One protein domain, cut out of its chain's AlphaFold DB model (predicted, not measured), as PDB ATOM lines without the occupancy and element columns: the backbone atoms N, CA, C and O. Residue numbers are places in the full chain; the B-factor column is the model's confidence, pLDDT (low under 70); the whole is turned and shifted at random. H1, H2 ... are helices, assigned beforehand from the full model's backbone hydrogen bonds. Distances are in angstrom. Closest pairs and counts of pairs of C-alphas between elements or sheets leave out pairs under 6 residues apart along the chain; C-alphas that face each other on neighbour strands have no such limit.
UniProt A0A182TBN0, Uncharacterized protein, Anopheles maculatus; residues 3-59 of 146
ATOM      1  N   ALA A   3      40.195  24.237  -0.033       89.00
ATOM      2  CA  ALA A   3      39.294  24.727   1.012       89.00
ATOM      3  C   ALA A   3      39.015  23.691   2.123       89.00
ATOM      4  O   ALA A   3      38.815  24.083   3.269       89.00
ATOM      5  N   HIS A   4      39.076  22.382   1.831       87.38
ATOM      6  CA  HIS A   4      38.958  21.330   2.857       87.38
ATOM      7  C   HIS A   4      40.099  21.369   3.885       87.38
ATOM      8  O   HIS A   4      39.960  20.822   4.973       87.38
ATOM      9  N   PHE A   5      41.203  22.037   3.548       86.25
ATOM     10  CA  PHE A   5      42.374  22.239   4.395       86.25
ATOM     11  C   PHE A   5      42.484  23.689   4.897       86.25
ATOM     12  O   PHE A   5      43.540  24.103   5.362       86.25
ATOM     13  N   GLY A   6      41.413  24.485   4.784       90.69
ATOM     14  CA  GLY A   6      41.384  25.881   5.237       90.69
ATOM     15  C   GLY A   6      42.110  26.876   4.324       90.69
ATOM     16  O   GLY A   6      42.191  28.055   4.654       90.69
ATOM     17  N   ILE A   7      42.605  26.434   3.164       92.31
ATOM     18  CA  ILE A   7      43.296  27.292   2.198       92.31
ATOM     19  C   ILE A   7      42.273  27.851   1.210       92.31
ATOM     20  O   ILE A   7      41.615  27.103   0.479       92.31
ATOM     21  N   THR A   8      42.161  29.177   1.175       91.38
ATOM     22  CA  THR A   8      41.280  29.897   0.250       91.38
ATOM     23  C   THR A   8      42.126  30.612  -0.790       91.38
ATOM     24  O   THR A   8      43.003  31.392  -0.440       91.38
ATOM     25  N   LEU A   9      41.843  30.351  -2.063       89.44
ATOM     26  CA  LEU A   9      42.478  31.008  -3.203       89.44
ATOM     27  C   LEU A   9      41.398  31.762  -3.972       89.44
ATOM     28  O   LEU A   9      40.293  31.234  -4.139       89.44
ATOM     29  N   SER A  10      41.692  32.971  -4.450       91.06
ATOM     30  CA  SER A  10      40.740  33.662  -5.318       91.06
ATOM     31  C   SER A  10      40.698  33.004  -6.698       91.06
ATOM     32  O   SER A  10      41.689  32.466  -7.199       91.06
ATOM     33  N   LEU A  11      39.531  33.059  -7.341       86.94
ATOM     34  CA  LEU A  11      39.359  32.515  -8.687       86.94
ATOM     35  C   LEU A  11      40.294  33.205  -9.692       86.94
ATOM     36  O   LEU A  11      40.893  32.543 -10.535       86.94
ATOM     37  N   GLU A  12      40.442  34.526  -9.576       88.38
ATOM     38  CA  GLU A  12      41.296  35.334 -10.449       88.38
ATOM     39  C   GLU A  12      42.768  34.911 -10.364       88.38
ATOM     40  O   GLU A  12      43.406  34.694 -11.396       88.38
ATOM     41  N   GLU A  13      43.299  34.726  -9.153       85.38
ATOM     42  CA  GLU A  13      44.673  34.256  -8.945       85.38
ATOM     43  C   GLU A  13      44.870  32.858  -9.522       85.38
ATOM     44  O   GLU A  13      45.843  32.625 -10.237       85.38
ATOM     45  N   VAL A  14      43.919  31.952  -9.278       87.75
ATOM     46  CA  VAL A  14      43.991  30.582  -9.796       87.75
ATOM     47  C   VAL A  14      44.025  30.583 -11.322       87.75
ATOM     48  O   VAL A  14      44.865  29.910 -11.917       87.75
ATOM     49  N   PHE A  15      43.166  31.365 -11.978       84.44
ATOM     50  CA  PHE A  15      43.170  31.464 -13.438       84.44
ATOM     51  C   PHE A  15      44.450  32.099 -13.978       84.44
ATOM     52  O   PHE A  15      45.002  31.615 -14.965       84.44
ATOM     53  N   LYS A  16      44.931  33.173 -13.349       83.88
ATOM     54  CA  LYS A  16      46.123  33.891 -13.806       83.88
ATOM     55  C   LYS A  16      47.390  33.052 -13.663       83.88
ATOM     56  O   LYS A  16      48.250  33.107 -14.537       83.88
ATOM     57  N   GLN A  17      47.510  32.314 -12.565       82.62
ATOM     58  CA  GLN A  17      48.729  31.588 -12.228       82.62
ATOM     59  C   GLN A  17      48.738  30.174 -12.793       82.62
ATOM     60  O   GLN A  17      49.771  29.724 -13.268       82.62
ATOM     61  N   PHE A  18      47.602  29.476 -12.775       84.00
ATOM     62  CA  PHE A  18      47.580  28.026 -12.963       84.00
ATOM     63  C   PHE A  18      46.941  27.559 -14.275       84.00
ATOM     64  O   PHE A  18      46.824  26.353 -14.515       84.00
ATOM     65  N   LYS A  19      46.539  28.474 -15.167       79.75
ATOM     66  CA  LYS A  19      45.972  28.096 -16.469       79.75
ATOM     67  C   LYS A  19      47.001  27.335 -17.315       79.75
ATOM     68  O   LYS A  19      48.027  27.875 -17.712       79.75
ATOM     69  N   GLY A  20      46.680  26.080 -17.636       74.12
ATOM     70  CA  GLY A  20      47.530  25.198 -18.444       74.12
ATOM     71  C   GLY A  20      48.647  24.489 -17.666       74.12
ATOM     72  O   GLY A  20      49.352  23.673 -18.258       74.12
ATOM     73  N   ILE A  21      48.776  24.748 -16.360       81.00
ATOM     74  CA  ILE A  21      49.763  24.114 -15.477       81.00
ATOM     75  C   ILE A  21      49.261  22.741 -15.013       81.00
ATOM     76  O   ILE A  21      48.055  22.479 -14.940       81.00
ATOM     77  N   LYS A  22      50.187  21.825 -14.716       82.69
ATOM     78  CA  LYS A  22      49.841  20.487 -14.228       82.69
ATOM     79  C   LYS A  22      49.356  20.550 -12.784       82.69
ATOM     80  O   LYS A  22      49.922  21.251 -11.957       82.69
ATOM     81  N   LEU A  23      48.350  19.740 -12.457       87.62
ATOM     82  CA  LEU A  23      47.752  19.721 -11.119       87.62
ATOM     83  C   LEU A  23      48.776  19.506  -9.994       87.62
ATOM     84  O   LEU A  23      48.670  20.158  -8.964       87.62
ATOM     85  N   TYR A  24      49.765  18.628 -10.187       88.00
ATOM     86  CA  TYR A  24      50.787  18.393  -9.164       88.00
ATOM     87  C   TYR A  24      51.696  19.616  -8.964       88.00
ATOM     88  O   TYR A  24      52.005  19.932  -7.825       88.00
ATOM     89  N   GLU A  25      52.039  20.350 -10.031       89.62
ATOM     90  CA  GLU A  25      52.831  21.589  -9.953       89.62
ATOM     91  C   GLU A  25      52.038  22.675  -9.206       89.62
ATOM     92  O   GLU A  25      52.587  23.378  -8.364       89.62
ATOM     93  N   ILE A  26      50.717  22.750  -9.432       91.31
ATOM     94  CA  ILE A  26      49.816  23.640  -8.678       91.31
ATOM     95  C   ILE A  26      49.823  23.275  -7.187       91.31
ATOM     96  O   ILE A  26      49.922  24.153  -6.335       91.31
ATOM     97  N   ILE A  27      49.702  21.984  -6.856       93.38
ATOM     98  CA  ILE A  27      49.699  21.515  -5.463       93.38
ATOM     99  C   ILE A  27      51.049  21.790  -4.792       93.38
ATOM    100  O   ILE A  27      51.064  22.285  -3.669       93.38
ATOM    101  N   GLU A  28      52.163  21.515  -5.469       93.25
ATOM    102  CA  GLU A  28      53.513  21.810  -4.975       93.25
ATOM    103  C   GLU A  28      53.702  23.303  -4.700       93.25
ATOM    104  O   GLU A  28      54.181  23.672  -3.626       93.25
ATOM    105  N   GLN A  29      53.277  24.163  -5.627       93.62
ATOM    106  CA  GLN A  29      53.388  25.606  -5.464       93.62
ATOM    107  C   GLN A  29      52.531  26.112  -4.295       93.62
ATOM    108  O   GLN A  29      53.037  26.825  -3.433       93.62
ATOM    109  N   VAL A  30      51.263  25.693  -4.209       93.69
ATOM    110  CA  VAL A  30      50.377  26.084  -3.098       93.69
ATOM    111  C   VAL A  30      50.912  25.568  -1.759       93.69
ATOM    112  O   VAL A  30      50.878  26.296  -0.770       93.69
ATOM    113  N   ASN A  31      51.451  24.346  -1.710       94.88
ATOM    114  CA  ASN A  31      52.101  23.810  -0.512       94.88
ATOM    115  C   ASN A  31      53.267  24.702  -0.061       94.88
ATOM    116  O   ASN A  31      53.343  25.063   1.115       94.88
ATOM    117  N   ALA A  32      54.138  25.095  -0.995       94.44
ATOM    118  CA  ALA A  32      55.273  25.966  -0.712       94.44
ATOM    119  C   ALA A  32      54.836  27.362  -0.232       94.44
ATOM    120  O   ALA A  32      55.376  27.866   0.751       94.44
ATOM    121  N   GLU A  33      53.838  27.967  -0.882       93.19
ATOM    122  CA  GLU A  33      53.320  29.301  -0.540       93.19
ATOM    123  C   GLU A  33      52.609  29.338   0.817       93.19
ATOM    124  O   GLU A  33      52.704  30.328   1.541       93.19
ATOM    125  N   GLN A  34      51.902  28.265   1.176       92.69
ATOM    126  CA  GLN A  34      51.119  28.181   2.413       92.69
ATOM    127  C   GLN A  34      51.890  27.529   3.573       92.69
ATOM    128  O   GLN A  34      51.378  27.467   4.689       92.69
ATOM    129  N   GLY A  35      53.111  27.034   3.337       93.81
ATOM    130  CA  GLY A  35      53.923  26.359   4.355       93.81
ATOM    131  C   GLY A  35      53.324  25.033   4.838       93.81
ATOM    132  O   GLY A  35      53.501  24.658   5.997       93.81
ATOM    133  N   VAL A  36      52.596  24.332   3.966       93.75
ATOM    134  CA  VAL A  36      51.940  23.048   4.255       93.75
ATOM    135  C   VAL A  36      52.521  21.933   3.383       93.75
ATOM    136  O   VAL A  36      53.270  22.183   2.444       93.75
ATOM    137  N   ASN A  37      52.175  20.682   3.685       94.12
ATOM    138  CA  ASN A  37      52.599  19.524   2.900       94.12
ATOM    139  C   ASN A  37      51.407  18.610   2.602       94.12
ATOM    140  O   ASN A  37      51.286  17.520   3.162       94.12
ATOM    141  N   LEU A  38      50.480  19.097   1.777       93.50
ATOM    142  CA  LEU A  38      49.297  18.335   1.398       93.50
ATOM    143  C   LEU A  38      49.662  17.292   0.327       93.50
ATOM    144  O   LEU A  38      50.226  17.661  -0.709       93.50
ATOM    145  N   PRO A  39      49.341  16.004   0.531       92.25
ATOM    146  CA  PRO A  39      49.719  14.954  -0.403       92.25
ATOM    147  C   PRO A  39      48.854  14.990  -1.670       92.25
ATOM    148  O   PRO A  39      47.621  14.971  -1.618       92.25
ATOM    149  N   VAL A  40      49.508  14.962  -2.836       90.56
ATOM    150  CA  VAL A  40      48.839  14.925  -4.152       90.56
ATOM    151  C   VAL A  40      47.860  13.754  -4.247       90.56
ATOM    152  O   VAL A  40      46.764  13.915  -4.776       90.56
ATOM    153  N   SER A  41      48.210  12.604  -3.666       91.75
ATOM    154  CA  SER A  41      47.374  11.399  -3.652       91.75
ATOM    155  C   SER A  41      46.020  11.577  -2.958       91.75
ATOM    156  O   SER A  41      45.100  10.823  -3.257       91.75
ATOM    157  N   GLU A  42      45.875  12.550  -2.055       91.12
ATOM    158  CA  GLU A  42      44.595  12.860  -1.398       91.12
ATOM    159  C   GLU A  42      43.839  13.981  -2.121       91.12
ATOM    160  O   GLU A  42      42.619  13.928  -2.266       91.12
ATOM    161  N   LEU A  43      44.562  14.989  -2.614       92.06
ATOM    162  CA  LEU A  43      43.980  16.153  -3.286       92.06
ATOM    163  C   LEU A  43      43.476  15.842  -4.698       92.06
ATOM    164  O   LEU A  43      42.416  16.329  -5.099       92.06
ATOM    165  N   GLU A  44      44.228  15.049  -5.460       91.12
ATOM    166  CA  GLU A  44      43.927  14.759  -6.859       91.12
ATOM    167  C   GLU A  44      42.572  14.051  -7.037       91.12
ATOM    168  O   GLU A  44      41.782  14.531  -7.857       91.12
ATOM    169  N   PRO A  45      42.237  12.980  -6.287       91.19
ATOM    170  CA  PRO A  45      40.925  12.346  -6.398       91.19
ATOM    171  C   PRO A  45      39.776  13.318  -6.112       91.19
ATOM    172  O   PRO A  45      38.822  13.377  -6.885       91.19
ATOM    173  N   VAL A  46      39.903  14.139  -5.061       92.25
ATOM    174  CA  VAL A  46      38.893  15.142  -4.682       92.25
ATOM    175  C   VAL A  46      38.715  16.181  -5.787       92.25
ATOM    176  O   VAL A  46      37.591  16.533  -6.140       92.25
ATOM    177  N   TYR A  47      39.814  16.667  -6.369       91.81
ATOM    178  CA  TYR A  47      39.763  17.594  -7.496       91.81
ATOM    179  C   TYR A  47      39.076  16.976  -8.712       91.81
ATOM    180  O   TYR A  47      38.181  17.589  -9.290       91.81
ATOM    181  N   ARG A  48      39.471  15.758  -9.102       90.69
ATOM    182  CA  ARG A  48      38.910  15.085 -10.280       90.69
ATOM    183  C   ARG A  48      37.424  14.792 -10.111       90.69
ATOM    184  O   ARG A  48      36.673  14.990 -11.063       90.69
ATOM    185  N   GLN A  49      37.004  14.370  -8.920       92.31
ATOM    186  CA  GLN A  49      35.599  14.128  -8.609       92.31
ATOM    187  C   GLN A  49      34.777  15.416  -8.696       92.31
ATOM    188  O   GLN A  49      33.710  15.412  -9.307       92.31
ATOM    189  N   GLU A  50      35.282  16.525  -8.152       93.25
ATOM    190  CA  GLU A  50      34.566  17.801  -8.207       93.25
ATOM    191  C   GLU A  50      34.494  18.360  -9.634       93.25
ATOM    192  O   GLU A  50      33.448  18.847 -10.050       93.25
ATOM    193  N   VAL A  51      35.563  18.220 -10.426       92.56
ATOM    194  CA  VAL A  51      35.539  18.580 -11.854       92.56
ATOM    195  C   VAL A  51      34.506  17.750 -12.616       92.56
ATOM    196  O   VAL A  51      33.755  18.316 -13.402       92.56
ATOM    197  N   ALA A  52      34.438  16.436 -12.382       93.75
ATOM    198  CA  ALA A  52      33.443  15.579 -13.026       93.75
ATOM    199  C   ALA A  52      32.012  15.981 -12.631       93.75
ATOM    200  O   ALA A  52      31.166  16.157 -13.504       93.75
ATOM    201  N   ARG A  53      31.767  16.229 -11.336       96.25
ATOM    202  CA  ARG A  53      30.466  16.691 -10.827       96.25
ATOM    203  C   ARG A  53      30.040  18.019 -11.460       96.25
ATOM    204  O   ARG A  53      28.885  18.166 -11.850       96.25
ATOM    205  N   LEU A  54      30.959  18.981 -11.556       96.00
ATOM    206  CA  LEU A  54      30.708  20.270 -12.207       96.00
ATOM    207  C   LEU A  54      30.495  20.111 -13.713       96.00
ATOM    208  O   LEU A  54      29.683  20.828 -14.287       96.00
ATOM    209  N   PHE A  55      31.175  19.160 -14.360       96.75
ATOM    210  CA  PHE A  55      30.921  18.869 -15.765       96.75
ATOM    211  C   PHE A  55      29.490  18.380 -15.982       96.75
ATOM    212  O   PHE A  55      28.788  18.943 -16.815       96.75
ATOM    213  N   ASP A  56      29.043  17.405 -15.191       96.56
ATOM    214  CA  ASP A  56      27.686  16.860 -15.286       96.56
ATOM    215  C   ASP A  56      26.600  17.908 -15.008       96.56
ATOM    216  O   ASP A  56      25.533  17.874 -15.619       96.56
ATOM    217  N   ALA A  57      26.858  18.834 -14.083       97.25
ATOM    218  CA  ALA A  57      25.875  19.823 -13.657       97.25
ATOM    219  C   ALA A  57      25.853  21.092 -14.525       97.25
ATOM    220  O   ALA A  57      24.788  21.675 -14.727       97.25
ATOM    221  N   GLU A  58      27.016  21.555 -14.992       97.31
ATOM    222  CA  GLU A  58      27.190  22.945 -15.434       97.31
ATOM    223  C   GLU A  58      27.926  23.093 -16.775       97.31
ATOM    224  O   GLU A  58      27.925  24.189 -17.338       97.31
ATOM    225  N   LEU A  59      28.540  22.039 -17.332       97.44
ATOM    226  CA  LEU A  59      29.310  22.171 -18.573       97.44
ATOM    227  C   LEU A  59      28.417  22.572 -19.749       97.44
ATOM    228  O   LEU A  59      27.447  21.892 -20.075       97.44
TER     229      LEU A  59
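What this domain is: This is residues 3 to 59 of the 146 residues of an uncharacterized protein of Anopheles maculatus (UniProt A0A182TBN0). The long helix H3 makes an open corner with H2, the two meeting near their first residues, while H3's residues 52 to 58 stick out as a free arm. The short helix H1 lies near H2, away from H3. The 57 printed residues hold three named helices, H1, H2, H3 along the chain, and no named strand; the class is all helix. The whole is only just compact, close to loose, with a radius of gyration of the C-alphas of 11.9 A and spans of 34 by 24 by 21 A.

Where its parts are: H3, residues 40 to 58, measures 25.7 A and begins at C-alpha 40 (48.839, 14.925, -4.152). H2 is residues 23 to 34, 16.3 A. H1 is residues 11 to 18, beginning at C-alpha 11 (39.359, 32.515, -8.687).

How they stand to each other: H3, with residues 40 to 44 alone, only just touches residues 23 to 27 of H2, with 3 pairs of C-alphas within 8 A; the closest are those of Tyr 24 and Val 40, 6.4 A. They run opposite ways at a steep tilt of 65 degrees. H1 and H2 are close but not clearly touching, the closest C-alphas, of Phe 18 and Ile 26, being 6.5 A apart. H1 and H3 are apart. Every O i to N i+4 pair is within hydrogen-bond range in H1 and H2, and 13 of 15 in H3.

The domain as a whole: The C-alphas farthest apart, of Gly 35 and Asp 56, are 34.1 A apart. The printed part has no cut, both links are tight, and no printed residue is under 70 in pLDDT.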